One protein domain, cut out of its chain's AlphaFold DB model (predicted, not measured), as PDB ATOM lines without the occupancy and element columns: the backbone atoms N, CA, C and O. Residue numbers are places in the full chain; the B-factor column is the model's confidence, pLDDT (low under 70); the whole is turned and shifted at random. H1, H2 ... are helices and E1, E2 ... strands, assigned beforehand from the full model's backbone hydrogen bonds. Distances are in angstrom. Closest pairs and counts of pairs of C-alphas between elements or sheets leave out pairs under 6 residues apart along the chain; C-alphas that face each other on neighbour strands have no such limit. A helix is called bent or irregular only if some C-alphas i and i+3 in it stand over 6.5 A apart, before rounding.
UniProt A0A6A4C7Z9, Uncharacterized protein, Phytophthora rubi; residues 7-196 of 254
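AT A GLANCE: This is residues 7 to 196 of the 254 residues of an uncharacterized protein of Phytophthora rubi (UniProt A0A6A4C7Z9). A strongly twisted antiparallel sheet of six strands, with the long hairpin E5 and E6 running through it, has H2 packed over one face and H4 crossing the other near the hairpin's turn. H3 packs on H2, H5 lies near H3, and the short H1 grazes the sheet far from H3 and H5. The printed part has 190 residues, with five named helices and six named strands in the order E1 H1 E2 E3 E4 H2 E5 E6 H3 H4 H5; the sheet's order is E1 E6 E5 E2 E3 E4 and the class is mixed. The whole is compact, with a radius of gyration of the C-alphas of 17.0 A and spans of 46 by 44 by 32 A.

HOW THE PARTS SIT: E5, residues 82 to 93, and E6, residues 96 to 107, form a hairpin, with N 87 and O 102 2.8 A apart. E1, residues 7 to 13, is an edge strand beside E6, with N 9 and O 103 2.9 A apart. E2, residues 25 to 32, is staggered: it pairs with E5 over residues 25 to 28, where N 26 and O 88 are 2.8 A apart, and with E3, residues 38 to 44, over residues 28 to 32, where N 31 and O 39 are 2.9 A apart. E4, residues 47 to 52, is the other edge strand, with N 49 and O 42 of E3 2.9 A apart. E2, E3 and E4 form a meander, each strand the antiparallel neighbour of the one before. The sheet with H2, residues 66 to 78, on one face and H4, residues 139 to 155, on the other makes three layers. H2 has a height of 6.6 A over the sheet and runs slantwise to the strands, at 49 degrees to E2 on the local plane; its closest C-alphas to E2 are those of Met 74 and Leu 30, 6.0 A apart. H4, at a height of 5.9 A, lies only just over E6, with 3 of its C-alphas on that strand, and runs across it at 88 degrees on the local plane. H2 touches H3, residues 118 to 127, with residues 69 to 73 alone, about perpendicular at 77 degrees; the closest C-alphas, of Leu 69 and Val 123, are 5.8 A apart. H3 and H5, residues 182 to 189, are close but not clearly touching, with the C-alphas of Leu 124 and Val 185 7.0 A apart. H1, residues 17 to 20, only grazes the sheet, as do H3 and H5. Every O i to N i+4 pair is within hydrogen-bond range in H2, H4 and H5, but 3 of 6 in H3; H1 is too short for such a pair.

IN THESE COORDINATES: E1 begins at C-alpha 7, (8.944, 8.787, -28.845), and H5 ends at C-alpha 189, (6.457, 4.335, -33.476). E6 is 34.7 A long from first to last C-alpha, E5 31.7 A, H4 24.6 A and E2 22.4 A. E5 bends by 52 degrees at residue 90. H3 is irregular, with C-alphas 119 and 122 8.0 A apart.

THE WHOLE: The two C-alphas farthest apart, of Glu 46 and Gly 175, are 49.6 A apart, and the printed part has no cut. The links E4 to H2, H3 to H4 and H4 to H5 are long, the last with 26 residues. Residues 133 to 134 pair, parallel, with residues 194 to 195. Mean pLDDT of the printed part is 74.7; 62 residues are under 70, among them 109 to 119, 128 to 139 and 164 to 196.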
ATOM      1  N   ARG A   7       8.015   9.787 -29.369       76.69
ATOM      2  CA  ARG A   7       8.944   8.787 -28.845       76.69
ATOM      3  C   ARG A   7      10.051   9.499 -28.091       76.69
ATOM      4  O   ARG A   7      10.455  10.597 -28.473       76.69
ATOM      5  N   ARG A   8      10.468   8.931 -26.965       80.75
ATOM      6  CA  ARG A   8      11.423   9.562 -26.053       80.75
ATOM      7  C   ARG A   8      12.717   8.773 -26.073       80.75
ATOM      8  O   ARG A   8      12.726   7.614 -25.684       80.75
ATOM      9  N   LEU A   9      13.793   9.429 -26.475       86.88
ATOM     10  CA  LEU A   9      15.150   8.922 -26.353       86.88
ATOM     11  C   LEU A   9      15.831   9.660 -25.200       86.88
ATOM     12  O   LEU A   9      15.779  10.886 -25.154       86.88
ATOM     13  N   VAL A  10      16.443   8.938 -24.264       89.50
ATOM     14  CA  VAL A  10      17.142   9.540 -23.120       89.50
ATOM     15  C   VAL A  10      18.598   9.112 -23.169       89.50
ATOM     16  O   VAL A  10      18.892   7.922 -23.184       89.50
ATOM     17  N   LEU A  11      19.503  10.081 -23.213       91.56
ATOM     18  CA  LEU A  11      20.940   9.861 -23.343       91.56
ATOM     19  C   LEU A  11      21.678  10.406 -22.128       91.56
ATOM     20  O   LEU A  11      21.381  11.517 -21.691       91.56
ATOM     21  N   LEU A  12      22.671   9.673 -21.629       91.06
ATOM     22  CA  LEU A  12      23.641  10.225 -20.689       91.06
ATOM     23  C   LEU A  12      24.542  11.238 -21.388       91.06
ATOM     24  O   LEU A  12      25.017  11.000 -22.501       91.06
ATOM     25  N   VAL A  13      24.790  12.359 -20.719       91.69
ATOM     26  CA  VAL A  13      25.638  13.445 -21.216       91.69
ATOM     27  C   VAL A  13      26.520  13.989 -20.091       91.69
ATOM     28  O   VAL A  13      26.179  13.809 -18.921       91.69
ATOM     29  N   PRO A  14      27.647  14.652 -20.400       91.06
ATOM     30  CA  PRO A  14      28.441  15.318 -19.376       91.06
ATOM     31  C   PRO A  14      27.653  16.401 -18.638       91.06
ATOM     32  O   PRO A  14      26.757  17.043 -19.191       91.06
ATOM     33  N   VAL A  15      28.043  16.637 -17.388       90.44
ATOM     34  CA  VAL A  15      27.511  17.735 -16.581       90.44
ATOM     35  C   VAL A  15      28.209  19.035 -16.989       90.44
ATOM     36  O   VAL A  15      29.398  19.218 -16.732       90.44
ATOM     37  N   TYR A  16      27.472  19.958 -17.608       89.38
ATOM     38  CA  TYR A  16      27.996  21.265 -18.022       89.38
ATOM     39  C   TYR A  16      27.716  22.340 -16.966       89.38
ATOM     40  O   TYR A  16      26.584  22.812 -16.854       89.38
ATOM     41  N   ALA A  17      28.731  22.733 -16.192       86.38
ATOM     42  CA  ALA A  17      28.586  23.650 -15.051       86.38
ATOM     43  C   ALA A  17      27.903  24.990 -15.398       86.38
ATOM     44  O   ALA A  17      27.108  25.500 -14.614       86.38
ATOM     45  N   ASP A  18      28.164  25.517 -16.591       84.75
ATOM     46  CA  ASP A  18      27.604  26.761 -17.129       84.75
ATOM     47  C   ASP A  18      26.151  26.638 -17.614       84.75
ATOM     48  O   ASP A  18      25.463  27.640 -17.774       84.75
ATOM     49  N   VAL A  19      25.652  25.416 -17.796       83.31
ATOM     50  CA  VAL A  19      24.231  25.145 -18.064       83.31
ATOM     51  C   VAL A  19      23.481  24.887 -16.749       83.31
ATOM     52  O   VAL A  19      22.322  25.281 -16.604       83.31
ATOM     53  N   CYS A  20      24.148  24.266 -15.766       69.81
ATOM     54  CA  CYS A  20      23.581  23.835 -14.478       69.81
ATOM     55  C   CYS A  20      23.032  24.977 -13.609       69.81
ATOM     56  O   CYS A  20      22.129  24.752 -12.808       69.81
ATOM     57  N   SER A  21      23.586  26.185 -13.725       62.12
ATOM     58  CA  SER A  21      23.256  27.333 -12.869       62.12
ATOM     59  C   SER A  21      21.849  27.897 -13.096       62.12
ATOM     60  O   SER A  21      21.357  28.658 -12.266       62.12
ATOM     61  N   THR A  22      21.194  27.535 -14.205       58.34
ATOM     62  CA  THR A  22      20.041  28.286 -14.720       58.34
ATOM     63  C   THR A  22      18.679  27.620 -14.522       58.34
ATOM     64  O   THR A  22      17.686  28.338 -14.427       58.34
ATOM     65  N   SER A  23      18.581  26.284 -14.445       61.28
ATOM     66  CA  SER A  23      17.311  25.544 -14.278       61.28
ATOM     67  C   SER A  23      17.535  24.042 -14.031       61.28
ATOM     68  O   SER A  23      18.560  23.492 -14.420       61.28
ATOM     69  N   ARG A  24      16.546  23.332 -13.448       74.31
ATOM     70  CA  ARG A  24      16.564  21.846 -13.371       74.31
ATOM     71  C   ARG A  24      16.483  21.179 -14.749       74.31
ATOM     72  O   ARG A  24      16.920  20.042 -14.907       74.31
ATOM     73  N   SER A  25      15.903  21.882 -15.719       84.81
ATOM     74  CA  SER A  25      15.784  21.445 -17.104       84.81
ATOM     75  C   SER A  25      15.992  22.618 -18.056       84.81
ATOM     76  O   SER A  25      15.348  23.653 -17.882       84.81
ATOM     77  N   THR A  26      16.805  22.432 -19.087       90.75
ATOM     78  CA  THR A  26      17.168  23.465 -20.059       90.75
ATOM     79  C   THR A  26      16.836  22.974 -21.468       90.75
ATOM     80  O   THR A  26      17.255  21.874 -21.840       90.75
ATOM     81  N   PRO A  27      16.073  23.730 -22.277       93.06
ATOM     82  CA  PRO A  27      15.849  23.378 -23.674       93.06
ATOM     83  C   PRO A  27      17.172  23.289 -24.431       93.06
ATOM     84  O   PRO A  27      18.072  24.101 -24.216       93.06
ATOM     85  N   VAL A  28      17.277  22.306 -25.320       94.06
ATOM     86  CA  VAL A  28      18.494  22.069 -26.096       94.06
ATOM     87  C   VAL A  28      18.156  21.659 -27.518       94.06
ATOM     88  O   VAL A  28      17.231  20.877 -27.762       94.06
ATOM     89  N   GLU A  29      18.925  22.196 -28.455       94.56
ATOM     90  CA  GLU A  29      18.814  21.918 -29.878       94.56
ATOM     91  C   GLU A  29      20.088  21.260 -30.406       94.56
ATOM     92  O   GLU A  29      21.199  21.573 -29.974       94.56
ATOM     93  N   LEU A  30      19.906  20.345 -31.359       93.81
ATOM     94  CA  LEU A  30      20.993  19.785 -32.153       93.81
ATOM     95  C   LEU A  30      21.197  20.702 -33.357       93.81
ATOM     96  O   LEU A  30      20.271  20.875 -34.151       93.81
ATOM     97  N   GLN A  31      22.385  21.282 -33.495       92.25
ATOM     98  CA  GLN A  31      22.712  22.151 -34.620       92.25
ATOM     99  C   GLN A  31      24.026  21.735 -35.271       92.25
ATOM    100  O   GLN A  31      24.911  21.161 -34.636       92.25
ATOM    101  N   ARG A  32      24.149  22.066 -36.553       90.38
ATOM    102  CA  ARG A  32      25.364  21.891 -37.337       90.38
ATOM    103  C   ARG A  32      26.168  23.189 -37.327       90.38
ATOM    104  O   ARG A  32      25.597  24.270 -37.467       90.38
ATOM    105  N   THR A  33      27.480  23.106 -37.141       88.25
ATOM    106  CA  THR A  33      28.386  24.248 -37.319       88.25
ATOM    107  C   THR A  33      28.649  24.502 -38.808       88.25
ATOM    108  O   THR A  33      28.301  23.687 -39.661       88.25
ATOM    109  N   ALA A  34      29.287  25.629 -39.139       85.56
ATOM    110  CA  ALA A  34      29.703  25.916 -40.517       85.56
ATOM    111  C   ALA A  34      30.666  24.851 -41.080       85.56
ATOM    112  O   ALA A  34      30.639  24.563 -42.272       85.56
ATOM    113  N   ASP A  35      31.449  24.227 -40.199       86.31
ATOM    114  CA  ASP A  35      32.431  23.190 -40.518       86.31
ATOM    115  C   ASP A  35      31.846  21.762 -40.459       86.31
ATOM    116  O   ASP A  35      32.583  20.788 -40.334       86.31
ATOM    117  N   ASP A  36      30.517  21.624 -40.517       80.94
ATOM    118  CA  ASP A  36      29.795  20.341 -40.501       80.94
ATOM    119  C   ASP A  36      29.918  19.520 -39.197       80.94
ATOM    120  O   ASP A  36      29.622  18.319 -39.164       80.94
ATOM    121  N   TRP A  37      30.312  20.161 -38.091       86.69
ATOM    122  CA  TRP A  37      30.356  19.529 -36.769       86.69
ATOM    123  C   TRP A  37      29.014  19.622 -36.048       86.69
ATOM    124  O   TRP A  37      28.253  20.572 -36.221       86.69
ATOM    125  N   LEU A  38      28.724  18.629 -35.208       90.94
ATOM    126  CA  LEU A  38      27.543  18.625 -34.351       90.94
ATOM    127  C   LEU A  38      27.803  19.456 -33.087       90.94
ATOM    128  O   LEU A  38      28.749  19.186 -32.348       90.94
ATOM    129  N   LYS A  39      26.903  20.395 -32.793       93.19
ATOM    130  CA  LYS A  39      26.869  21.154 -31.540       93.19
ATOM    131  C   LYS A  39      25.521  21.034 -30.830       93.19
ATOM    132  O   LYS A  39      24.469  20.895 -31.458       93.19
ATOM    133  N   LEU A  40      25.573  21.106 -29.505       94.62
ATOM    134  CA  LEU A  40      24.431  21.240 -28.609       94.62
ATOM    135  C   LEU A  40      24.276  22.716 -28.251       94.62
ATOM    136  O   LEU A  40      25.215  23.325 -27.738       94.62
ATOM    137  N   VAL A  41      23.105  23.288 -28.512       94.75
ATOM    138  CA  VAL A  41      22.804  24.687 -28.180       94.75
ATOM    139  C   VAL A  41      21.755  24.719 -27.080       94.75
ATOM    140  O   VAL A  41      20.629  24.270 -27.288       94.75
ATOM    141  N   PHE A  42      22.133  25.220 -25.906       93.69
ATOM    142  CA  PHE A  42      21.290  25.296 -24.716       93.69
ATOM    143  C   PHE A  42      20.689  26.691 -24.575       93.69
ATOM    144  O   PHE A  42      21.415  27.684 -24.524       93.69
ATOM    145  N   SER A  43      19.368  26.768 -24.448       91.75
ATOM    146  CA  SER A  43      18.658  28.034 -24.251       91.75
ATOM    147  C   SER A  43      18.625  28.397 -22.767       91.75
ATOM    148  O   SER A  43      17.699  28.010 -22.054       91.75
ATOM    149  N   THR A  44      19.648  29.112 -22.294       88.00
ATOM    150  CA  THR A  44      19.749  29.556 -20.893       88.00
ATOM    151  C   THR A  44      19.205  30.979 -20.701       88.00
ATOM    152  O   THR A  44      18.972  31.702 -21.670       88.00
ATOM    153  N   HIS A  45      19.014  31.405 -19.446       81.62
ATOM    154  CA  HIS A  45      18.572  32.770 -19.123       81.62
ATOM    155  C   HIS A  45      19.599  33.856 -19.483       81.62
ATOM    156  O   HIS A  45      19.208  34.989 -19.746       81.62
ATOM    157  N   GLU A  46      20.889  33.516 -19.505       84.06
ATOM    158  CA  GLU A  46      21.987  34.449 -19.801       84.06
ATOM    159  C   GLU A  46      22.304  34.525 -21.305       84.06
ATOM    160  O   GLU A  46      23.056  35.393 -21.746       84.06
ATOM    161  N   GLY A  47      21.701  33.641 -22.104       85.94
ATOM    162  CA  GLY A  47      21.912  33.538 -23.545       85.94
ATOM    163  C   GLY A  47      22.096  32.090 -24.012       85.94
ATOM    164  O   GLY A  47      22.104  31.158 -23.201       85.94
ATOM    165  N   PRO A  48      22.216  31.867 -25.330       90.88
ATOM    166  CA  PRO A  48      22.511  30.546 -25.863       90.88
ATOM    167  C   PRO A  48      23.931  30.119 -25.469       90.88
ATOM    168  O   PRO A  48      24.897  30.831 -25.734       90.88
ATOM    169  N   VAL A  49      24.053  28.943 -24.855       92.75
ATOM    170  CA  VAL A  49      25.343  28.309 -24.550       92.75
ATOM    171  C   VAL A  49      25.576  27.197 -25.560       92.75
ATOM    172  O   VAL A  49      24.717  26.336 -25.738       92.75
ATOM    173  N   GLU A  50      26.730  27.194 -26.223       93.62
ATOM    174  CA  GLU A  50      27.089  26.164 -27.200       93.62
ATOM    175  C   GLU A  50      28.094  25.178 -26.599       93.62
ATOM    176  O   GLU A  50      29.082  25.580 -25.981       93.62
ATOM    177  N   LYS A  51      27.855  23.878 -26.790       92.88
ATOM    178  CA  LYS A  51      28.797  22.808 -26.439       92.88
ATOM    179  C   LYS A  51      28.991  21.859 -27.603       92.88
ATOM    180  O   LYS A  51      28.067  21.587 -28.365       92.88
ATOM    181  N   GLU A  52      30.188  21.305 -27.695       90.56
ATOM    182  CA  GLU A  52      30.430  20.161 -28.560       90.56
ATOM    183  C   GLU A  52      29.664  18.937 -28.037       90.56
ATOM    184  O   GLU A  52      29.531  18.730 -26.828       90.56
ATOM    185  N   ALA A  53      29.131  18.126 -28.950       89.38
ATOM    186  CA  ALA A  53      28.493  16.874 -28.575       89.38
ATOM    187  C   ALA A  53      29.558  15.833 -28.212       89.38
ATOM    188  O   ALA A  53      30.177  15.229 -29.085       89.38
ATOM    189  N   VAL A  54      29.733  15.596 -26.916       88.94
ATOM    190  CA  VAL A  54      30.687  14.620 -26.380       88.94
ATOM    191  C   VAL A  54      29.996  13.597 -25.483       88.94
ATOM    192  O   VAL A  54      29.005  13.881 -24.812       88.94
ATOM    193  N   CYS A  55      30.535  12.380 -25.480       88.19
ATOM    194  CA  CYS A  55      30.100  11.300 -24.602       88.19
ATOM    195  C   CYS A  55      30.483  11.580 -23.135       88.19
ATOM    196  O   CYS A  55      31.547  12.147 -22.872       88.19
ATOM    197  N   VAL A  56      29.661  11.107 -22.187       86.00
ATOM    198  CA  VAL A  56      29.914  11.176 -20.733       86.00
ATOM    199  C   VAL A  56      31.278  10.595 -20.326       86.00
ATOM    200  O   VAL A  56      31.976  11.205 -19.525       86.00
ATOM    201  N   ASN A  57      31.721   9.509 -20.971       82.94
ATOM    202  CA  ASN A  57      33.010   8.850 -20.708       82.94
ATOM    203  C   ASN A  57      34.077   9.197 -21.768       82.94
ATOM    204  O   ASN A  57      35.021   8.437 -21.994       82.94
ATOM    205  N   SER A  58      33.932  10.320 -22.481       78.69
ATOM    206  CA  SER A  58      34.881  10.723 -23.536       78.69
ATOM    207  C   SER A  58      36.310  10.904 -23.012       78.69
ATOM    208  O   SER A  58      37.262  10.498 -23.676       78.69
ATOM    209  N   HIS A  59      36.461  11.426 -21.793       76.50
ATOM    210  CA  HIS A  59      37.757  11.588 -21.127       76.50
ATOM    211  C   HIS A  59      38.469  10.258 -20.830       76.50
ATOM    212  O   HIS A  59      39.690  10.234 -20.717       76.50
ATOM    213  N   GLU A  60      37.726   9.153 -20.757       75.88
ATOM    214  CA  GLU A  60      38.251   7.800 -20.529       75.88
ATOM    215  C   GLU A  60      38.544   7.055 -21.846       75.88
ATOM    216  O   GLU A  60      38.909   5.882 -21.843       75.88
ATOM    217  N   GLY A  61      38.390   7.727 -22.995       73.31
ATOM    218  CA  GLY A  61      38.624   7.136 -24.314       73.31
ATOM    219  C   GLY A  61      37.480   6.249 -24.815       73.31
ATOM    220  O   GLY A  61      37.714   5.358 -25.637       73.31
ATOM    221  N   CYS A  62      36.251   6.476 -24.338       79.06
ATOM    222  CA  CYS A  62      35.070   5.729 -24.773       79.06
ATOM    223  C   CYS A  62      34.881   5.780 -26.304       79.06
ATOM    224  O   CYS A  62      34.889   6.850 -26.913       79.06
ATOM    225  N   ARG A  63      34.670   4.610 -26.924       76.19
ATOM    226  CA  ARG A  63      34.425   4.437 -28.371       76.19
ATOM    227  C   ARG A  63      32.961   4.106 -28.674       76.19
ATOM    228  O   ARG A  63      32.670   3.178 -29.423       76.19
ATOM    229  N   CYS A  64      32.044   4.821 -28.035       82.44
ATOM    230  CA  CYS A  64      30.611   4.660 -28.249       82.44
ATOM    231  C   CYS A  64      30.140   5.321 -29.550       82.44
ATOM    232  O   CYS A  64      30.753   6.254 -30.070       82.44
ATOM    233  N   ASP A  65      28.965   4.908 -30.021       80.75
ATOM    234  CA  ASP A  65      28.303   5.517 -31.177       80.75
ATOM    235  C   ASP A  65      27.445   6.744 -30.810       80.75
ATOM    236  O   ASP A  65      26.593   7.172 -31.589       80.75
ATOM    237  N   TYR A  66      27.676   7.344 -29.639       86.81
ATOM    238  CA  TYR A  66      26.905   8.472 -29.102       86.81
ATOM    239  C   TYR A  66      26.823   9.656 -30.080       86.81
ATOM    240  O   TYR A  66      25.737  10.114 -30.440       86.81
ATOM    241  N   VAL A  67      27.976  10.135 -30.560       87.56
ATOM    242  CA  VAL A  67      28.028  11.283 -31.482       87.56
ATOM    243  C   VAL A  67      27.404  10.909 -32.825       87.56
ATOM    244  O   VAL A  67      26.705  11.720 -33.435       87.56
ATOM    245  N   ARG A  68      27.596   9.658 -33.269       87.25
ATOM    246  CA  ARG A  68      27.003   9.142 -34.508       87.25
ATOM    247  C   ARG A  68      25.478   9.135 -34.421       87.25
ATOM    248  O   ARG A  68      24.832   9.616 -35.345       87.25
ATOM    249  N   LEU A  69      24.910   8.680 -33.303       88.62
ATOM    250  CA  LEU A  69      23.469   8.687 -33.042       88.62
ATOM    251  C   LEU A  69      22.885  10.103 -33.129       88.62
ATOM    252  O   LEU A  69      21.910  10.329 -33.848       88.62
ATOM    253  N   LEU A  70      23.489  11.067 -32.429       91.56
ATOM    254  CA  LEU A  70      23.012  12.449 -32.440       91.56
ATOM    255  C   LEU A  70      23.154  13.106 -33.816       91.56
ATOM    256  O   LEU A  70      22.244  13.811 -34.255       91.56
ATOM    257  N   ARG A  71      24.253  12.841 -34.531       90.62
ATOM    258  CA  ARG A  71      24.458  13.344 -35.896       90.62
ATOM    259  C   ARG A  71      23.414  12.774 -36.853       90.62
ATOM    260  O   ARG A  71      22.833  13.518 -37.638       90.62
ATOM    261  N   SER A  72      23.119  11.481 -36.750       88.44
ATOM    262  CA  SER A  72      22.050  10.828 -37.508       88.44
ATOM    263  C   SER A  72      20.678  11.460 -37.220       88.44
ATOM    264  O   SER A  72      19.941  11.758 -38.159       88.44
ATOM    265  N   LEU A  73      20.347  11.750 -35.954       89.06
ATOM    266  CA  LEU A  73      19.110  12.458 -35.579       89.06
ATOM    267  C   LEU A  73      19.037  13.885 -36.136       89.06
ATOM    268  O   LEU A  73      17.976  14.312 -36.601       89.06
ATOM    269  N   MET A  74      20.151  14.618 -36.110       90.94
ATOM    270  CA  MET A  74      20.254  15.954 -36.698       90.94
ATOM    271  C   MET A  74      19.966  15.906 -38.205       90.94
ATOM    272  O   MET A  74      19.098  16.634 -38.680       90.94
ATOM    273  N   VAL A  75      20.597  14.985 -38.939       87.94
ATOM    274  CA  VAL A  75      20.369  14.812 -40.385       87.94
ATOM    275  C   VAL A  75      18.909  14.460 -40.689       87.94
ATOM    276  O   VAL A  75      18.321  15.027 -41.606       87.94
ATOM    277  N   LEU A  76      18.284  13.561 -39.918       86.12
ATOM    278  CA  LEU A  76      16.859  13.235 -40.090       86.12
ATOM    279  C   LEU A  76      15.947  14.443 -39.824       86.12
ATOM    280  O   LEU A  76      14.886  14.565 -40.442       86.12
ATOM    281  N   THR A  77      16.352  15.329 -38.914       88.00
ATOM    282  CA  THR A  77      15.623  16.567 -38.608       88.00
ATOM    283  C   THR A  77      15.745  17.578 -39.747       88.00
ATOM    284  O   THR A  77      14.739  18.131 -40.188       88.00
ATOM    285  N   GLU A  78      16.951  17.775 -40.280       87.69
ATOM    286  CA  GLU A  78      17.215  18.653 -41.428       87.69
ATOM    287  C   GLU A  78      16.488  18.185 -42.695       87.69
ATOM    288  O   GLU A  78      15.931  19.001 -43.428       87.69
ATOM    289  N   ARG A  79      16.415  16.866 -42.918       84.25
ATOM    290  CA  ARG A  79      15.629  16.253 -44.005       84.25
ATOM    291  C   ARG A  79      14.116  16.329 -43.781       84.25
ATOM    292  O   ARG A  79      13.353  15.830 -44.598       84.25
ATOM    293  N   GLN A  80      13.673  16.925 -42.673       84.38
ATOM    294  CA  GLN A  80      12.268  17.034 -42.281       84.38
ATOM    295  C   GLN A  80      11.556  15.679 -42.150       84.38
ATOM    296  O   GLN A  80      10.328  15.629 -42.187       84.38
ATOM    297  N   ILE A  81      12.303  14.590 -41.948       80.75
ATOM    298  CA  ILE A  81      11.752  13.249 -41.721       80.75
ATOM    299  C   ILE A  81      11.219  13.169 -40.290       80.75
ATOM    300  O   ILE A  81      10.111  12.688 -40.056       80.75
ATOM    301  N   VAL A  82      11.972  13.713 -39.331       83.19
ATOM    302  CA  VAL A  82      11.565  13.812 -37.924       83.19
ATOM    303  C   VAL A  82      11.638  15.250 -37.417       83.19
ATOM    304  O   VAL A  82      12.292  16.115 -37.987       83.19
ATOM    305  N   LYS A  83      10.959  15.508 -36.305       87.56
ATOM    306  CA  LYS A  83      11.093  16.695 -35.468       87.56
ATOM    307  C   LYS A  83      11.572  16.243 -34.105       87.56
ATOM    308  O   LYS A  83      10.910  15.428 -33.463       87.56
ATOM    309  N   VAL A  84      12.686  16.803 -33.659       90.19
ATOM    310  CA  VAL A  84      13.265  16.524 -32.347       90.19
ATOM    311  C   VAL A  84      13.081  17.747 -31.457       90.19
ATOM    312  O   VAL A  84      13.341  18.871 -31.874       90.19
ATOM    313  N   LYS A  85      12.612  17.534 -30.228       91.88
ATOM    314  CA  LYS A  85      12.653  18.534 -29.158       91.88
ATOM    315  C   LYS A  85      13.534  18.008 -28.039       91.88
ATOM    316  O   LYS A  85      13.184  16.993 -27.441       91.88
ATOM    317  N   GLY A  86      14.648  18.682 -27.780       93.31
ATOM    318  CA  GLY A  86      15.584  18.300 -26.735       93.31
ATOM    319  C   GLY A  86      15.323  19.012 -25.414       93.31
ATOM    320  O   GLY A  86      14.897  20.169 -25.364       93.31
ATOM    321  N   THR A  87      15.573  18.315 -24.317       93.81
ATOM    322  CA  THR A  87      15.605  18.871 -22.967       93.81
ATOM    323  C   THR A  87      16.787  18.266 -22.230       93.81
ATOM    324  O   THR A  87      16.897  17.052 -22.110       93.81
ATOM    325  N   TYR A  88      17.682  19.118 -21.754       93.44
ATOM    326  CA  TYR A  88      18.775  18.740 -20.878       93.44
ATOM    327  C   TYR A  88      18.293  18.811 -19.433       93.44
ATOM    328  O   TYR A  88      17.718  19.823 -19.045       93.44
ATOM    329  N   ALA A  89      18.495  17.768 -18.639       90.44
ATOM    330  CA  ALA A  89      18.065  17.737 -17.246       90.44
ATOM    331  C   ALA A  89      19.110  17.067 -16.361       90.44
ATOM    332  O   ALA A  89      19.754  16.100 -16.769       90.44
ATOM    333  N   ILE A  90      19.240  17.560 -15.131       88.94
ATOM    334  CA  ILE A  90      20.166  17.013 -14.138       88.94
ATOM    335  C   ILE A  90      19.359  16.395 -13.012       88.94
ATOM    336  O   ILE A  90      18.531  17.057 -12.386       88.94
ATOM    337  N   THR A  91      19.634  15.127 -12.743       85.00
ATOM    338  CA  THR A  91      19.041  14.378 -11.638       85.00
ATOM    339  C   THR A  91      20.142  13.977 -10.671       85.00
ATOM    340  O   THR A  91      21.226  13.590 -11.090       85.00
ATOM    341  N   ILE A  92      19.879  14.073  -9.369       83.56
ATOM    342  CA  ILE A  92      20.811  13.590  -8.347       83.56
ATOM    343  C   ILE A  92      20.467  12.131  -8.063       83.56
ATOM    344  O   ILE A  92      19.364  11.835  -7.606       83.56
ATOM    345  N   ILE A  93      21.413  11.234  -8.325       79.38
ATOM    346  CA  ILE A  93      21.294   9.803  -8.052       79.38
ATOM    347  C   ILE A  93      22.401   9.435  -7.074       79.38
ATOM    348  O   ILE A  93      23.576   9.606  -7.376       79.38
ATOM    349  N   ASP A  94      22.020   8.981  -5.878       79.94
ATOM    350  CA  ASP A  94      22.951   8.590  -4.809       79.94
ATOM    351  C   ASP A  94      24.029   9.659  -4.531       79.94
ATOM    352  O   ASP A  94      25.217   9.373  -4.423       79.94
ATOM    353  N   ASN A  95      23.586  10.918  -4.425       81.31
ATOM    354  CA  ASN A  95      24.399  12.130  -4.238       81.31
ATOM    355  C   ASN A  95      25.313  12.524  -5.411       81.31
ATOM    356  O   ASN A  95      26.019  13.525  -5.304       81.31
ATOM    357  N   ASN A  96      25.253  11.819  -6.542       83.25
ATOM    358  CA  ASN A  96      25.998  12.169  -7.745       83.25
ATOM    359  C   ASN A  96      25.081  12.840  -8.783       83.25
ATOM    360  O   ASN A  96      23.990  12.330  -9.060       83.25
ATOM    361  N   PRO A  97      25.479  13.985  -9.366       87.00
ATOM    362  CA  PRO A  97      24.721  14.609 -10.440       87.00
ATOM    363  C   PRO A  97      24.873  13.799 -11.731       87.00
ATOM    364  O   PRO A  97      25.976  13.612 -12.239       87.00
ATOM    365  N   VAL A  98      23.748  13.363 -12.287       87.62
ATOM    366  CA  VAL A  98      23.662  12.689 -13.583       87.62
ATOM    367  C   VAL A  98      22.915  13.598 -14.545       87.62
ATOM    368  O   VAL A  98      21.758  13.960 -14.309       87.62
ATOM    369  N   ALA A  99      23.584  13.987 -15.627       91.44
ATOM    370  CA  ALA A  99      22.989  14.797 -16.674       91.44
ATOM    371  C   ALA A  99      22.437  13.919 -17.801       91.44
ATOM    372  O   ALA A  99      23.038  12.928 -18.221       91.44
ATOM    373  N   THR A 100      21.268  14.309 -18.295       92.38
ATOM    374  CA  THR A 100      20.548  13.608 -19.352       92.38
ATOM    375  C   THR A 100      20.130  14.554 -20.454       92.38
ATOM    376  O   THR A 100      19.770  15.702 -20.204       92.38
ATOM    377  N   LEU A 101      20.141  14.040 -21.677       93.75
ATOM    378  CA  LEU A 101      19.557  14.657 -22.852       93.75
ATOM    379  C   LEU A 101      18.307  13.859 -23.240       93.75
ATOM    380  O   LEU A 101      18.398  12.773 -23.811       93.75
ATOM    381  N   GLU A 102      17.137  14.394 -22.902       92.44
ATOM    382  CA  GLU A 102      15.837  13.856 -23.292       92.44
ATOM    383  C   GLU A 102      15.431  14.424 -24.657       92.44
ATOM    384  O   GLU A 102      15.149  15.612 -24.799       92.44
ATOM    385  N   LEU A 103      15.371  13.568 -25.671       91.44
ATOM    386  CA  LEU A 103      14.984  13.909 -27.033       91.44
ATOM    387  C   LEU A 103      13.591  13.346 -27.322       91.44
ATOM    388  O   LEU A 103      13.391  12.137 -27.443       91.44
ATOM    389  N   LYS A 104      12.612  14.239 -27.461       88.69
ATOM    390  CA  LYS A 104      11.259  13.903 -27.920       88.69
ATOM    391  C   LYS A 104      11.238  13.932 -29.438       88.69
ATOM    392  O   LYS A 104      11.278  15.006 -30.038       88.69
ATOM    393  N   VAL A 105      11.159  12.757 -30.044       85.38
ATOM    394  CA  VAL A 105      11.176  12.552 -31.489       85.38
ATOM    395  C   VAL A 105       9.757  12.332 -31.992       85.38
ATOM    396  O   VAL A 105       8.986  11.543 -31.447       85.38
ATOM    397  N   LYS A 106       9.398  13.072 -33.036       83.19
ATOM    398  CA  LYS A 106       8.101  13.017 -33.703       83.19
ATOM    399  C   LYS A 106       8.334  12.852 -35.193       83.19
ATOM    400  O   LYS A 106       9.075  13.642 -35.763       83.19
ATOM    401  N   VAL A 107       7.666  11.914 -35.848       76.81
ATOM    402  CA  VAL A 107       7.828  11.767 -37.299       76.81
ATOM    403  C   VAL A 107       6.926  12.740 -38.066       76.81
ATOM    404  O   VAL A 107       5.782  13.017 -37.680       76.81
ATOM    405  N   CYS A 108       7.453  13.310 -39.144       74.00
ATOM    406  CA  CYS A 108       6.728  14.214 -40.024       74.00
ATOM    407  C   CYS A 108       5.877  13.422 -41.021       74.00
ATOM    408  O   CYS A 108       6.364  12.524 -41.694       74.00
ATOM    409  N   HIS A 109       4.603  13.796 -41.158       60.78
ATOM    410  CA  HIS A 109       3.652  13.101 -42.041       60.78
ATOM    411  C   HIS A 109       3.947  13.297 -43.537       60.78
ATOM    412  O   HIS A 109       3.423  12.562 -44.360       60.78
ATOM    413  N   ALA A 110       4.766  14.293 -43.885       59.66
ATOM    414  CA  ALA A 110       5.167  14.595 -45.257       59.66
ATOM    415  C   ALA A 110       6.467  13.884 -45.682       59.66
ATOM    416  O   ALA A 110       6.983  14.168 -46.758       59.66
ATOM    417  N   ALA A 111       7.027  13.004 -44.843       60.28
ATOM    418  CA  ALA A 111       8.213  12.244 -45.216       60.28
ATOM    419  C   ALA A 111       7.889  11.327 -46.409       60.28
ATOM    420  O   ALA A 111       6.896  10.596 -46.380       60.28
ATOM    421  N   ASN A 112       8.718  11.366 -47.455       56.44
ATOM    422  CA  ASN A 112       8.535  10.534 -48.642       56.44
ATOM    423  C   ASN A 112       8.632   9.051 -48.263       56.44
ATOM    424  O   ASN A 112       9.686   8.555 -47.857       56.44
ATOM    425  N   ILE A 113       7.519   8.337 -48.411       51.50
ATOM    426  CA  ILE A 113       7.439   6.892 -48.206       51.50
ATOM    427  C   ILE A 113       8.265   6.228 -49.318       51.50
ATOM    428  O   ILE A 113       7.810   6.131 -50.454       51.50
ATOM    429  N   GLY A 114       9.502   5.826 -49.012       53.22
ATOM    430  CA  GLY A 114      10.400   5.176 -49.977       53.22
ATOM    431  C   GLY A 114      11.891   5.481 -49.814       53.22
ATOM    432  O   GLY A 114      12.707   4.779 -50.408       53.22
ATOM    433  N   GLU A 115      12.279   6.473 -49.005       57.47
ATOM    434  CA  GLU A 115      13.701   6.701 -48.714       57.47
ATOM    435  C   GLU A 115      14.295   5.549 -47.887       57.47
ATOM    436  O   GLU A 115      13.745   5.131 -46.865       57.47
ATOM    437  N   SER A 116      15.440   5.029 -48.338       62.25
ATOM    438  CA  SER A 116      16.209   4.030 -47.598       62.25
ATOM    439  C   SER A 116      16.837   4.677 -46.366       62.25
ATOM    440  O   SER A 116      17.673   5.570 -46.493       62.25
ATOM    441  N   LEU A 117      16.476   4.188 -45.178       65.88
ATOM    442  CA  LEU A 117      17.046   4.630 -43.905       65.88
ATOM    443  C   LEU A 117      18.141   3.698 -43.365       65.88
ATOM    444  O   LEU A 117      18.438   3.736 -42.173       65.88
ATOM    445  N   GLY A 118      18.757   2.875 -44.220       62.19
ATOM    446  CA  GLY A 118      19.838   1.969 -43.807       62.19
ATOM    447  C   GLY A 118      20.957   2.684 -43.036       62.19
ATOM    448  O   GLY A 118      21.414   2.186 -42.012       62.19
ATOM    449  N   ASP A 119      21.301   3.909 -43.439       65.94
ATOM    450  CA  ASP A 119      22.339   4.721 -42.787       65.94
ATOM    451  C   ASP A 119      21.932   5.254 -41.394       65.94
ATOM    452  O   ASP A 119      22.758   5.790 -40.656       65.94
ATOM    453  N   PHE A 120      20.657   5.113 -41.017       72.62
ATOM    454  CA  PHE A 120      20.082   5.598 -39.759       72.62
ATOM    455  C   PHE A 120      19.614   4.467 -38.838       72.62
ATOM    456  O   PHE A 120      18.932   4.739 -37.852       72.62
ATOM    457  N   GLU A 121      19.999   3.216 -39.116       71.94
ATOM    458  CA  GLU A 121      19.600   2.031 -38.342       71.94
ATOM    459  C   GLU A 121      19.819   2.210 -36.834       71.94
ATOM    460  O   GLU A 121      18.954   1.857 -36.041       71.94
ATOM    461  N   LEU A 122      20.922   2.855 -36.443       75.44
ATOM    462  CA  LEU A 122      21.229   3.154 -35.046       75.44
ATOM    463  C   LEU A 122      20.169   4.043 -34.380       75.44
ATOM    464  O   LEU A 122      19.838   3.841 -33.221       75.44
ATOM    465  N   VAL A 123      19.646   5.052 -35.074       77.06
ATOM    466  CA  VAL A 123      18.584   5.904 -34.519       77.06
ATOM    467  C   VAL A 123      17.284   5.123 -34.455       77.06
ATOM    468  O   VAL A 123      16.573   5.174 -33.457       77.06
ATOM    469  N   LEU A 124      16.991   4.383 -35.517       75.31
ATOM    470  CA  LEU A 124      15.758   3.626 -35.635       75.31
ATOM    471  C   LEU A 124      15.647   2.538 -34.571       75.31
ATOM    472  O   LEU A 124      14.589   2.422 -33.964       75.31
ATOM    473  N   SER A 125      16.729   1.814 -34.287       72.62
ATOM    474  CA  SER A 125      16.741   0.774 -33.260       72.62
ATOM    475  C   SER A 125      16.417   1.328 -31.868       72.62
ATOM    476  O   SER A 125      15.698   0.691 -31.113       72.62
ATOM    477  N   HIS A 126      16.834   2.557 -31.552       77.38
ATOM    478  CA  HIS A 126      16.506   3.207 -30.275       77.38
ATOM    479  C   HIS A 126      15.155   3.928 -30.244       77.38
ATOM    480  O   HIS A 126      14.692   4.323 -29.176       77.38
ATOM    481  N   LEU A 127      14.546   4.165 -31.406       72.50
ATOM    482  CA  LEU A 127      13.198   4.720 -31.490       72.50
ATOM    483  C   LEU A 127      12.131   3.621 -31.512       72.50
ATOM    484  O   LEU A 127      11.001   3.877 -31.092       72.50
ATOM    485  N   GLN A 128      12.481   2.425 -31.990       63.72
ATOM    486  CA  GLN A 128      11.616   1.250 -31.960       63.72
ATOM    487  C   GLN A 128      11.162   0.958 -30.528       63.72
ATOM    488  O   GLN A 128      11.935   1.036 -29.574       63.72
ATOM    489  N   SER A 129       9.873   0.656 -30.379       55.91
ATOM    490  CA  SER A 129       9.320   0.259 -29.089       55.91
ATOM    491  C   SER A 129       9.914  -1.082 -28.676       55.91
ATOM    492  O   SER A 129       9.777  -2.051 -29.426       55.91
ATOM    493  N   ASP A 130      10.429  -1.186 -27.451       51.19
ATOM    494  CA  ASP A 130      10.335  -2.462 -26.748       51.19
ATOM    495  C   ASP A 130       8.836  -2.731 -26.610       51.19
ATOM    496  O   ASP A 130       8.122  -2.042 -25.881       51.19
ATOM    497  N   ALA A 131       8.327  -3.680 -27.394       42.75
ATOM    498  CA  ALA A 131       6.912  -4.037 -27.459       42.75
ATOM    499  C   ALA A 131       6.347  -4.501 -26.097       42.75
ATOM    500  O   ALA A 131       5.157  -4.752 -25.966       42.75
ATOM    501  N   LEU A 132       7.187  -4.635 -25.068       39.44
ATOM    502  CA  LEU A 132       6.835  -5.164 -23.757       39.44
ATOM    503  C   LEU A 132       7.549  -4.385 -22.641       39.44
ATOM    504  O   LEU A 132       8.290  -4.953 -21.839       39.44
ATOM    505  N   ALA A 133       7.333  -3.071 -22.564       46.50
ATOM    506  CA  ALA A 133       7.670  -2.329 -21.353       46.50
ATOM    507  C   ALA A 133       6.610  -2.637 -20.278       46.50
ATOM    508  O   ALA A 133       5.500  -2.102 -20.293       46.50
ATOM    509  N   ILE A 134       6.939  -3.548 -19.359       47.94
ATOM    510  CA  ILE A 134       6.094  -3.859 -18.200       47.94
ATOM    511  C   ILE A 134       6.107  -2.644 -17.266       47.94
ATOM    512  O   ILE A 134       7.129  -2.341 -16.642       47.94
ATOM    513  N   ALA A 135       4.974  -1.950 -17.155       50.25
ATOM    514  CA  ALA A 135       4.830  -0.833 -16.232       50.25
ATOM    515  C   ALA A 135       4.861  -1.354 -14.783       50.25
ATOM    516  O   ALA A 135       3.947  -2.043 -14.329       50.25
ATOM    517  N   ARG A 136       5.935  -1.045 -14.044       52.16
ATOM    518  CA  ARG A 136       6.080  -1.419 -12.626       52.16
ATOM    519  C   ARG A 136       5.191  -0.520 -11.761       52.16
ATOM    520  O   ARG A 136       5.319   0.701 -11.817       52.16
ATOM    521  N   ARG A 137       4.313  -1.116 -10.945       54.41
ATOM    522  CA  ARG A 137       3.277  -0.383 -10.188       54.41
ATOM    523  C   ARG A 137       3.748   0.299  -8.900       54.41
ATOM    524  O   ARG A 137       3.107   1.256  -8.480       54.41
ATOM    525  N   SER A 138       4.849  -0.135  -8.277       66.50
ATOM    526  CA  SER A 138       5.337   0.514  -7.049       66.50
ATOM    527  C   SER A 138       6.338   1.634  -7.358       66.50
ATOM    528  O   SER A 138       7.249   1.463  -8.169       66.50
ATOM    529  N   GLU A 139       6.201   2.780  -6.681       67.56
ATOM    530  CA  GLU A 139       7.129   3.914  -6.820       67.56
ATOM    531  C   GLU A 139       8.565   3.513  -6.457       67.56
ATOM    532  O   GLU A 139       9.518   3.869  -7.149       67.56
ATOM    533  N   LYS A 140       8.721   2.668  -5.432       72.94
ATOM    534  CA  LYS A 140      10.017   2.113  -5.032       72.94
ATOM    535  C   LYS A 140      10.664   1.316  -6.170       72.94
ATOM    536  O   LYS A 140      11.819   1.558  -6.506       72.94
ATOM    537  N   SER A 141       9.911   0.424  -6.813       69.56
ATOM    538  CA  SER A 141      10.406  -0.387  -7.932       69.56
ATOM    539  C   SER A 141      10.694   0.441  -9.186       69.56
ATOM    540  O   SER A 141      11.543   0.041  -9.983       69.56
ATOM    541  N   ARG A 142      10.002   1.573  -9.380       69.69
ATOM    542  CA  ARG A 142      10.277   2.530 -10.464       69.69
ATOM    543  C   ARG A 142      11.585   3.276 -10.225       69.69
ATOM    544  O   ARG A 142      12.404   3.345 -11.135       69.69
ATOM    545  N   ILE A 143      11.801   3.769  -9.006       71.94
ATOM    546  CA  ILE A 143      13.045   4.446  -8.620       71.94
ATOM    547  C   ILE A 143      14.231   3.478  -8.726       71.94
ATOM    548  O   ILE A 143      15.254   3.831  -9.306       71.94
ATOM    549  N   GLU A 144      14.107   2.248  -8.223       76.94
ATOM    550  CA  GLU A 144      15.167   1.233  -8.323       76.94
ATOM    551  C   GLU A 144      15.467   0.836  -9.777       76.94
ATOM    552  O   GLU A 144      16.634   0.735 -10.153       76.94
ATOM    553  N   ALA A 145      14.436   0.672 -10.618       74.94
ATOM    554  CA  ALA A 145      14.619   0.414 -12.050       74.94
ATOM    555  C   ALA A 145      15.381   1.551 -12.726       74.94
ATOM    556  O   ALA A 145      16.368   1.312 -13.412       74.94
ATOM    557  N   GLN A 146      14.946   2.785 -12.477       76.25
ATOM    558  CA  GLN A 146      15.557   3.971 -13.048       76.25
ATOM    559  C   GLN A 146      17.033   4.071 -12.645       76.25
ATOM    560  O   GLN A 146      17.885   4.308 -13.496       76.25
ATOM    561  N   LYS A 147      17.359   3.828 -11.368       79.06
ATOM    562  CA  LYS A 147      18.753   3.772 -10.902       79.06
ATOM    563  C   LYS A 147      19.569   2.715 -11.647       79.06
ATOM    564  O   LYS A 147      20.672   3.021 -12.090       79.06
ATOM    565  N   SER A 148      19.026   1.508 -11.810       80.38
ATOM    566  CA  SER A 148      19.684   0.439 -12.572       80.38
ATOM    567  C   SER A 148      19.940   0.860 -14.018       80.38
ATOM    568  O   SER A 148      21.061   0.750 -14.488       80.38
ATOM    569  N   GLU A 149      18.940   1.423 -14.699       83.25
ATOM    570  CA  GLU A 149      19.058   1.860 -16.096       83.25
ATOM    571  C   GLU A 149      20.123   2.947 -16.286       83.25
ATOM    572  O   GLU A 149      20.818   2.968 -17.303       83.25
ATOM    573  N   PHE A 150      20.271   3.847 -15.310       82.56
ATOM    574  CA  PHE A 150      21.322   4.862 -15.309       82.56
ATOM    575  C   PHE A 150      22.718   4.263 -15.123       82.56
ATOM    576  O   PHE A 150      23.653   4.651 -15.832       82.56
ATOM    577  N   LEU A 151      22.863   3.313 -14.199       80.44
ATOM    578  CA  LEU A 151      24.122   2.599 -13.986       80.44
ATOM    579  C   LEU A 151      24.504   1.787 -15.227       80.44
ATOM    580  O   LEU A 151      25.619   1.924 -15.730       80.44
ATOM    581  N   ASP A 152      23.557   1.031 -15.779       80.62
ATOM    582  CA  ASP A 152      23.752   0.224 -16.982       80.62
ATOM    583  C   ASP A 152      24.174   1.103 -18.163       80.62
ATOM    584  O   ASP A 152      25.153   0.807 -18.848       80.62
ATOM    585  N   ALA A 153      23.499   2.238 -18.369       82.38
ATOM    586  CA  ALA A 153      23.847   3.172 -19.432       82.38
ATOM    587  C   ALA A 153      25.255   3.758 -19.263       82.38
ATOM    588  O   ALA A 153      25.958   3.918 -20.263       82.38
ATOM    589  N   THR A 154      25.690   4.035 -18.029       79.25
ATOM    590  CA  THR A 154      27.031   4.574 -17.733       79.25
ATOM    591  C   THR A 154      28.125   3.569 -18.083       79.25
ATOM    592  O   THR A 154      29.170   3.953 -18.605       79.25
ATOM    593  N   CYS A 155      27.861   2.282 -17.856       74.56
ATOM    594  CA  CYS A 155      28.783   1.185 -18.146       74.56
ATOM    595  C   CYS A 155      28.651   0.629 -19.579       74.56
ATOM    596  O   CYS A 155      29.497  -0.146 -20.022       74.56
ATOM    597  N   SER A 156      27.595   0.992 -20.311       74.94
ATOM    598  CA  SER A 156      27.365   0.541 -21.689       74.94
ATOM    599  C   SER A 156      28.161   1.357 -22.712       74.94
ATOM    600  O   SER A 156      28.474   2.522 -22.495       74.94
ATOM    601  N   SER A 157      28.387   0.787 -23.896       74.12
ATOM    602  CA  SER A 157      28.909   1.506 -25.067       74.12
ATOM    603  C   SER A 157      27.839   2.317 -25.816       74.12
ATOM    604  O   SER A 157      28.125   2.895 -26.864       74.12
ATOM    605  N   CYS A 158      26.599   2.348 -25.317       76.94
ATOM    606  CA  CYS A 158      25.460   2.979 -25.979       76.94
ATOM    607  C   CYS A 158      25.028   4.285 -25.294       76.94
ATOM    608  O   CYS A 158      24.644   5.242 -25.965       76.94
ATOM    609  N   HIS A 159      25.101   4.334 -23.962       85.81
ATOM    610  CA  HIS A 159      24.714   5.474 -23.118       85.81
ATOM    611  C   HIS A 159      23.259   5.955 -23.267       85.81
ATOM    612  O   HIS A 159      22.870   6.951 -22.652       85.81
ATOM    613  N   VAL A 160      22.436   5.248 -24.043       85.81
ATOM    614  CA  VAL A 160      20.984   5.416 -24.060       85.81
ATOM    615  C   VAL A 160      20.414   4.735 -22.818       85.81
ATOM    616  O   VAL A 160      20.584   3.530 -22.625       85.81
ATOM    617  N   VAL A 161      19.744   5.512 -21.972       83.12
ATOM    618  CA  VAL A 161      19.140   5.035 -20.721       83.12
ATOM    619  C   VAL A 161      18.037   4.031 -21.043       83.12
ATOM    620  O   VAL A 161      17.154   4.314 -21.854       83.12
ATOM    621  N   GLY A 162      18.116   2.851 -20.427       76.44
ATOM    622  CA  GLY A 162      17.185   1.747 -20.666       76.44
ATOM    623  C   GLY A 162      17.433   0.964 -21.961       76.44
ATOM    624  O   GLY A 162      16.643   0.084 -22.288       76.44
ATOM    625  N   CYS A 163      18.516   1.236 -22.703       76.88
ATOM    626  CA  CYS A 163      18.837   0.466 -23.904       76.88
ATOM    627  C   CYS A 163      19.233  -0.974 -23.558       76.88
ATOM    628  O   CYS A 163      20.214  -1.215 -22.857       76.88
ATOM    629  N   ARG A 164      18.490  -1.937 -24.115       68.25
ATOM    630  CA  ARG A 164      18.763  -3.381 -23.997       68.25
ATOM    631  C   ARG A 164      19.318  -4.002 -25.277       68.25
ATOM    632  O   ARG A 164      19.662  -5.176 -25.290       68.25
ATOM    633  N   LEU A 165      19.414  -3.217 -26.349       62.41
ATOM    634  CA  LEU A 165      19.821  -3.690 -27.674       62.41
ATOM    635  C   LEU A 165      21.332  -3.904 -27.793       62.41
ATOM    636  O   LEU A 165      21.777  -4.713 -28.600       62.41
ATOM    637  N   HIS A 166      22.121  -3.186 -26.994       58.62
ATOM    638  CA  HIS A 166      23.578  -3.132 -27.117       58.62
ATOM    639  C   HIS A 166      24.274  -3.501 -25.799       58.62
ATOM    640  O   HIS A 166      25.154  -2.783 -25.324       58.62
ATOM    641  N   LEU A 167      23.871  -4.619 -25.183       50.62
ATOM    642  CA  LEU A 167      24.651  -5.218 -24.098       50.62
ATOM    643  C   LEU A 167      26.049  -5.583 -24.623       50.62
ATOM    644  O   LEU A 167      26.182  -6.078 -25.741       50.62
ATOM    645  N   TRP A 168      27.083  -5.369 -23.799       39.44
ATOM    646  CA  TRP A 168      28.514  -5.569 -24.112       39.44
ATOM    647  C   TRP A 168      28.861  -6.984 -24.651       39.44
ATOM    648  O   TRP A 168      29.969  -7.225 -25.116       39.44
ATOM    649  N   GLN A 169      27.908  -7.923 -24.658       36.22
ATOM    650  CA  GLN A 169      27.980  -9.211 -25.353       36.22
ATOM    651  C   GLN A 169      26.659  -9.523 -26.076       36.22
ATOM    652  O   GLN A 169      25.840 -10.289 -25.578       36.22
ATOM    653  N   ALA A 170      26.435  -8.954 -27.259       37.06
ATOM    654  CA  ALA A 170      25.351  -9.400 -28.141       37.06
ATOM    655  C   ALA A 170      25.684  -9.212 -29.628       37.06
ATOM    656  O   ALA A 170      24.811  -8.908 -30.430       37.06
ATOM    657  N   ASP A 171      26.941  -9.424 -30.019       35.81
ATOM    658  CA  ASP A 171      27.352  -9.338 -31.431       35.81
ATOM    659  C   ASP A 171      27.153 -10.667 -32.201       35.81
ATOM    660  O   ASP A 171      27.733 -10.878 -33.260       35.81
ATOM    661  N   ALA A 172      26.346 -11.599 -31.672       39.47
ATOM    662  CA  ALA A 172      26.163 -12.931 -32.272       39.47
ATOM    663  C   ALA A 172      24.705 -13.389 -32.460       39.47
ATOM    664  O   ALA A 172      24.473 -14.363 -33.174       39.47
ATOM    665  N   THR A 173      23.711 -12.733 -31.852       39.22
ATOM    666  CA  THR A 173      22.306 -13.200 -31.878       39.22
ATOM    667  C   THR A 173      21.368 -12.337 -32.716       39.22
ATOM    668  O   THR A 173      20.297 -12.803 -33.100       39.22
ATOM    669  N   LEU A 174      21.767 -11.114 -33.067       41.59
ATOM    670  CA  LEU A 174      21.054 -10.305 -34.048       41.59
ATOM    671  C   LEU A 174      21.634 -10.647 -35.422       41.59
ATOM    672  O   LEU A 174      22.732 -10.221 -35.767       41.59
ATOM    673  N   GLY A 175      20.923 -11.494 -36.173       37.91
ATOM    674  CA  GLY A 175      21.267 -11.846 -37.552       37.91
ATOM    675  C   GLY A 175      21.454 -10.617 -38.463       37.91
ATOM    676  O   GLY A 175      21.298  -9.480 -38.020       37.91
ATOM    677  N   PRO A 176      21.785 -10.815 -39.753       36.50
ATOM    678  CA  PRO A 176      22.177  -9.727 -40.644       36.50
ATOM    679  C   PRO A 176      21.164  -8.578 -40.600       36.50
ATOM    680  O   PRO A 176      19.976  -8.784 -40.858       36.50
ATOM    681  N   LYS A 177      21.675  -7.390 -40.253       46.28
ATOM    682  CA  LYS A 177      20.984  -6.099 -40.165       46.28
ATOM    683  C   LYS A 177      19.982  -5.947 -41.312       46.28
ATOM    684  O   LYS A 177      20.361  -5.704 -42.461       46.28
ATOM    685  N   LYS A 178      18.698  -6.189 -41.029       49.91
ATOM    686  CA  LYS A 178      17.630  -6.033 -42.023       49.91
ATOM    687  C   LYS A 178      17.503  -4.547 -42.349       49.91
ATOM    688  O   LYS A 178      17.495  -3.710 -41.453       49.91
ATOM    689  N   LYS A 179      17.356  -4.221 -43.637       52.12
ATOM    690  CA  LYS A 179      17.030  -2.860 -44.083       52.12
ATOM    691  C   LYS A 179      15.728  -2.427 -43.404       52.12
ATOM    692  O   LYS A 179      14.681  -3.008 -43.675       52.12
ATOM    693  N   LEU A 180      15.804  -1.440 -42.515       53.69
ATOM    694  CA  LEU A 180      14.627  -0.895 -41.850       53.69
ATOM    695  C   LEU A 180      13.875   0.006 -42.832       53.69
ATOM    696  O   LEU A 180      14.409   1.016 -43.299       53.69
ATOM    697  N   HIS A 181      12.644  -0.376 -43.165       54.38
ATOM    698  CA  HIS A 181      11.770   0.423 -44.010       54.38
ATOM    699  C   HIS A 181      11.012   1.452 -43.169       54.38
ATOM    700  O   HIS A 181      10.557   1.183 -42.058       54.38
ATOM    701  N   LEU A 182      10.871   2.656 -43.726       54.69
ATOM    702  CA  LEU A 182      10.213   3.781 -43.071       54.69
ATOM    703  C   LEU A 182       8.779   3.437 -42.586       54.69
ATOM    704  O   LEU A 182       8.474   3.767 -41.442       54.69
ATOM    705  N   PRO A 183       7.918   2.731 -43.357       58.12
ATOM    706  CA  PRO A 183       6.604   2.274 -42.882       58.12
ATOM    707  C   PRO A 183       6.642   1.389 -41.632       58.12
ATOM    708  O   PRO A 183       5.822   1.583 -40.739       58.12
ATOM    709  N   ASP A 184       7.608   0.474 -41.527       59.19
ATOM    710  CA  ASP A 184       7.717  -0.451 -40.389       59.19
ATOM    711  C   ASP A 184       8.110   0.301 -39.113       59.19
ATOM    712  O   ASP A 184       7.574   0.069 -38.027       59.19
ATOM    713  N   VAL A 185       9.014   1.275 -39.258       58.16
ATOM    714  CA  VAL A 185       9.364   2.214 -38.191       58.16
ATOM    715  C   VAL A 185       8.140   3.032 -37.804       58.16
ATOM    716  O   VAL A 185       7.845   3.132 -36.623       58.16
ATOM    717  N   PHE A 186       7.396   3.593 -38.759       61.19
ATOM    718  CA  PHE A 186       6.176   4.341 -38.455       61.19
ATOM    719  C   PHE A 186       5.162   3.498 -37.690       61.19
ATOM    720  O   PHE A 186       4.623   3.975 -36.700       61.19
ATOM    721  N   GLN A 187       4.924   2.258 -38.114       59.44
ATOM    722  CA  GLN A 187       4.010   1.353 -37.429       59.44
ATOM    723  C   GLN A 187       4.488   1.056 -36.003       59.44
ATOM    724  O   GLN A 187       3.688   1.128 -35.077       59.44
ATOM    725  N   SER A 188       5.789   0.808 -35.807       59.31
ATOM    726  CA  SER A 188       6.381   0.625 -34.475       59.31
ATOM    727  C   SER A 188       6.262   1.883 -33.616       59.31
ATOM    728  O   SER A 188       5.878   1.792 -32.456       59.31
ATOM    729  N   LEU A 189       6.537   3.062 -34.183       57.75
ATOM    730  CA  LEU A 189       6.457   4.335 -33.476       57.75
ATOM    731  C   LEU A 189       5.029   4.743 -33.156       57.75
ATOM    732  O   LEU A 189       4.902   5.548 -32.246       57.75
ATOM    733  N   MET A 190       4.036   4.239 -33.898       54.22
ATOM    734  CA  MET A 190       2.594   4.468 -33.734       54.22
ATOM    735  C   MET A 190       1.896   3.377 -32.883       54.22
ATOM    736  O   MET A 190       0.682   3.433 -32.667       54.22
ATOM    737  N   ALA A 191       2.630   2.345 -32.448       55.00
ATOM    738  CA  ALA A 191       2.105   1.258 -31.630       55.00
ATOM    739  C   ALA A 191       2.297   1.565 -30.135       55.00
ATOM    740  O   ALA A 191       3.379   1.373 -29.574       55.00
ATOM    741  N   HIS A 192       1.229   2.002 -29.467       47.78
ATOM    742  CA  HIS A 192       1.185   2.126 -28.009       47.78
ATOM    743  C   HIS A 192       1.359   0.757 -27.338       47.78
ATOM    744  O   HIS A 192       0.476  -0.095 -27.456       47.78
ATOM    745  N   MET A 193       2.445   0.553 -26.585       51.12
ATOM    746  CA  MET A 193       2.675  -0.677 -25.814       51.12
ATOM    747  C   MET A 193       3.275  -0.387 -24.432       51.12
ATOM    748  O   MET A 193       4.408  -0.750 -24.134       51.12
ATOM    749  N   GLU A 194       2.491   0.258 -23.569       46.38
ATOM    750  CA  GLU A 194       2.659   0.118 -22.118       46.38
ATOM    751  C   GLU A 194       1.613  -0.898 -21.651       46.38
ATOM    752  O   GLU A 194       0.409  -0.680 -21.807       46.38
ATOM    753  N   ALA A 195       2.065  -2.048 -21.151       45.94
ATOM    754  CA  ALA A 195       1.186  -3.034 -20.537       45.94
ATOM    755  C   ALA A 195       1.176  -2.786 -19.024       45.94
ATOM    756  O   ALA A 195       2.185  -2.986 -18.342       45.94
ATOM    757  N   GLU A 196       0.039  -2.335 -18.495       42.78
ATOM    758  CA  GLU A 196      -0.181  -2.211 -17.055       42.78
ATOM    759  C   GLU A 196      -0.315  -3.606 -16.427       42.78
ATOM    760  O   GLU A 196      -1.424  -4.110 -16.255       42.78
TER     761      GLU A 196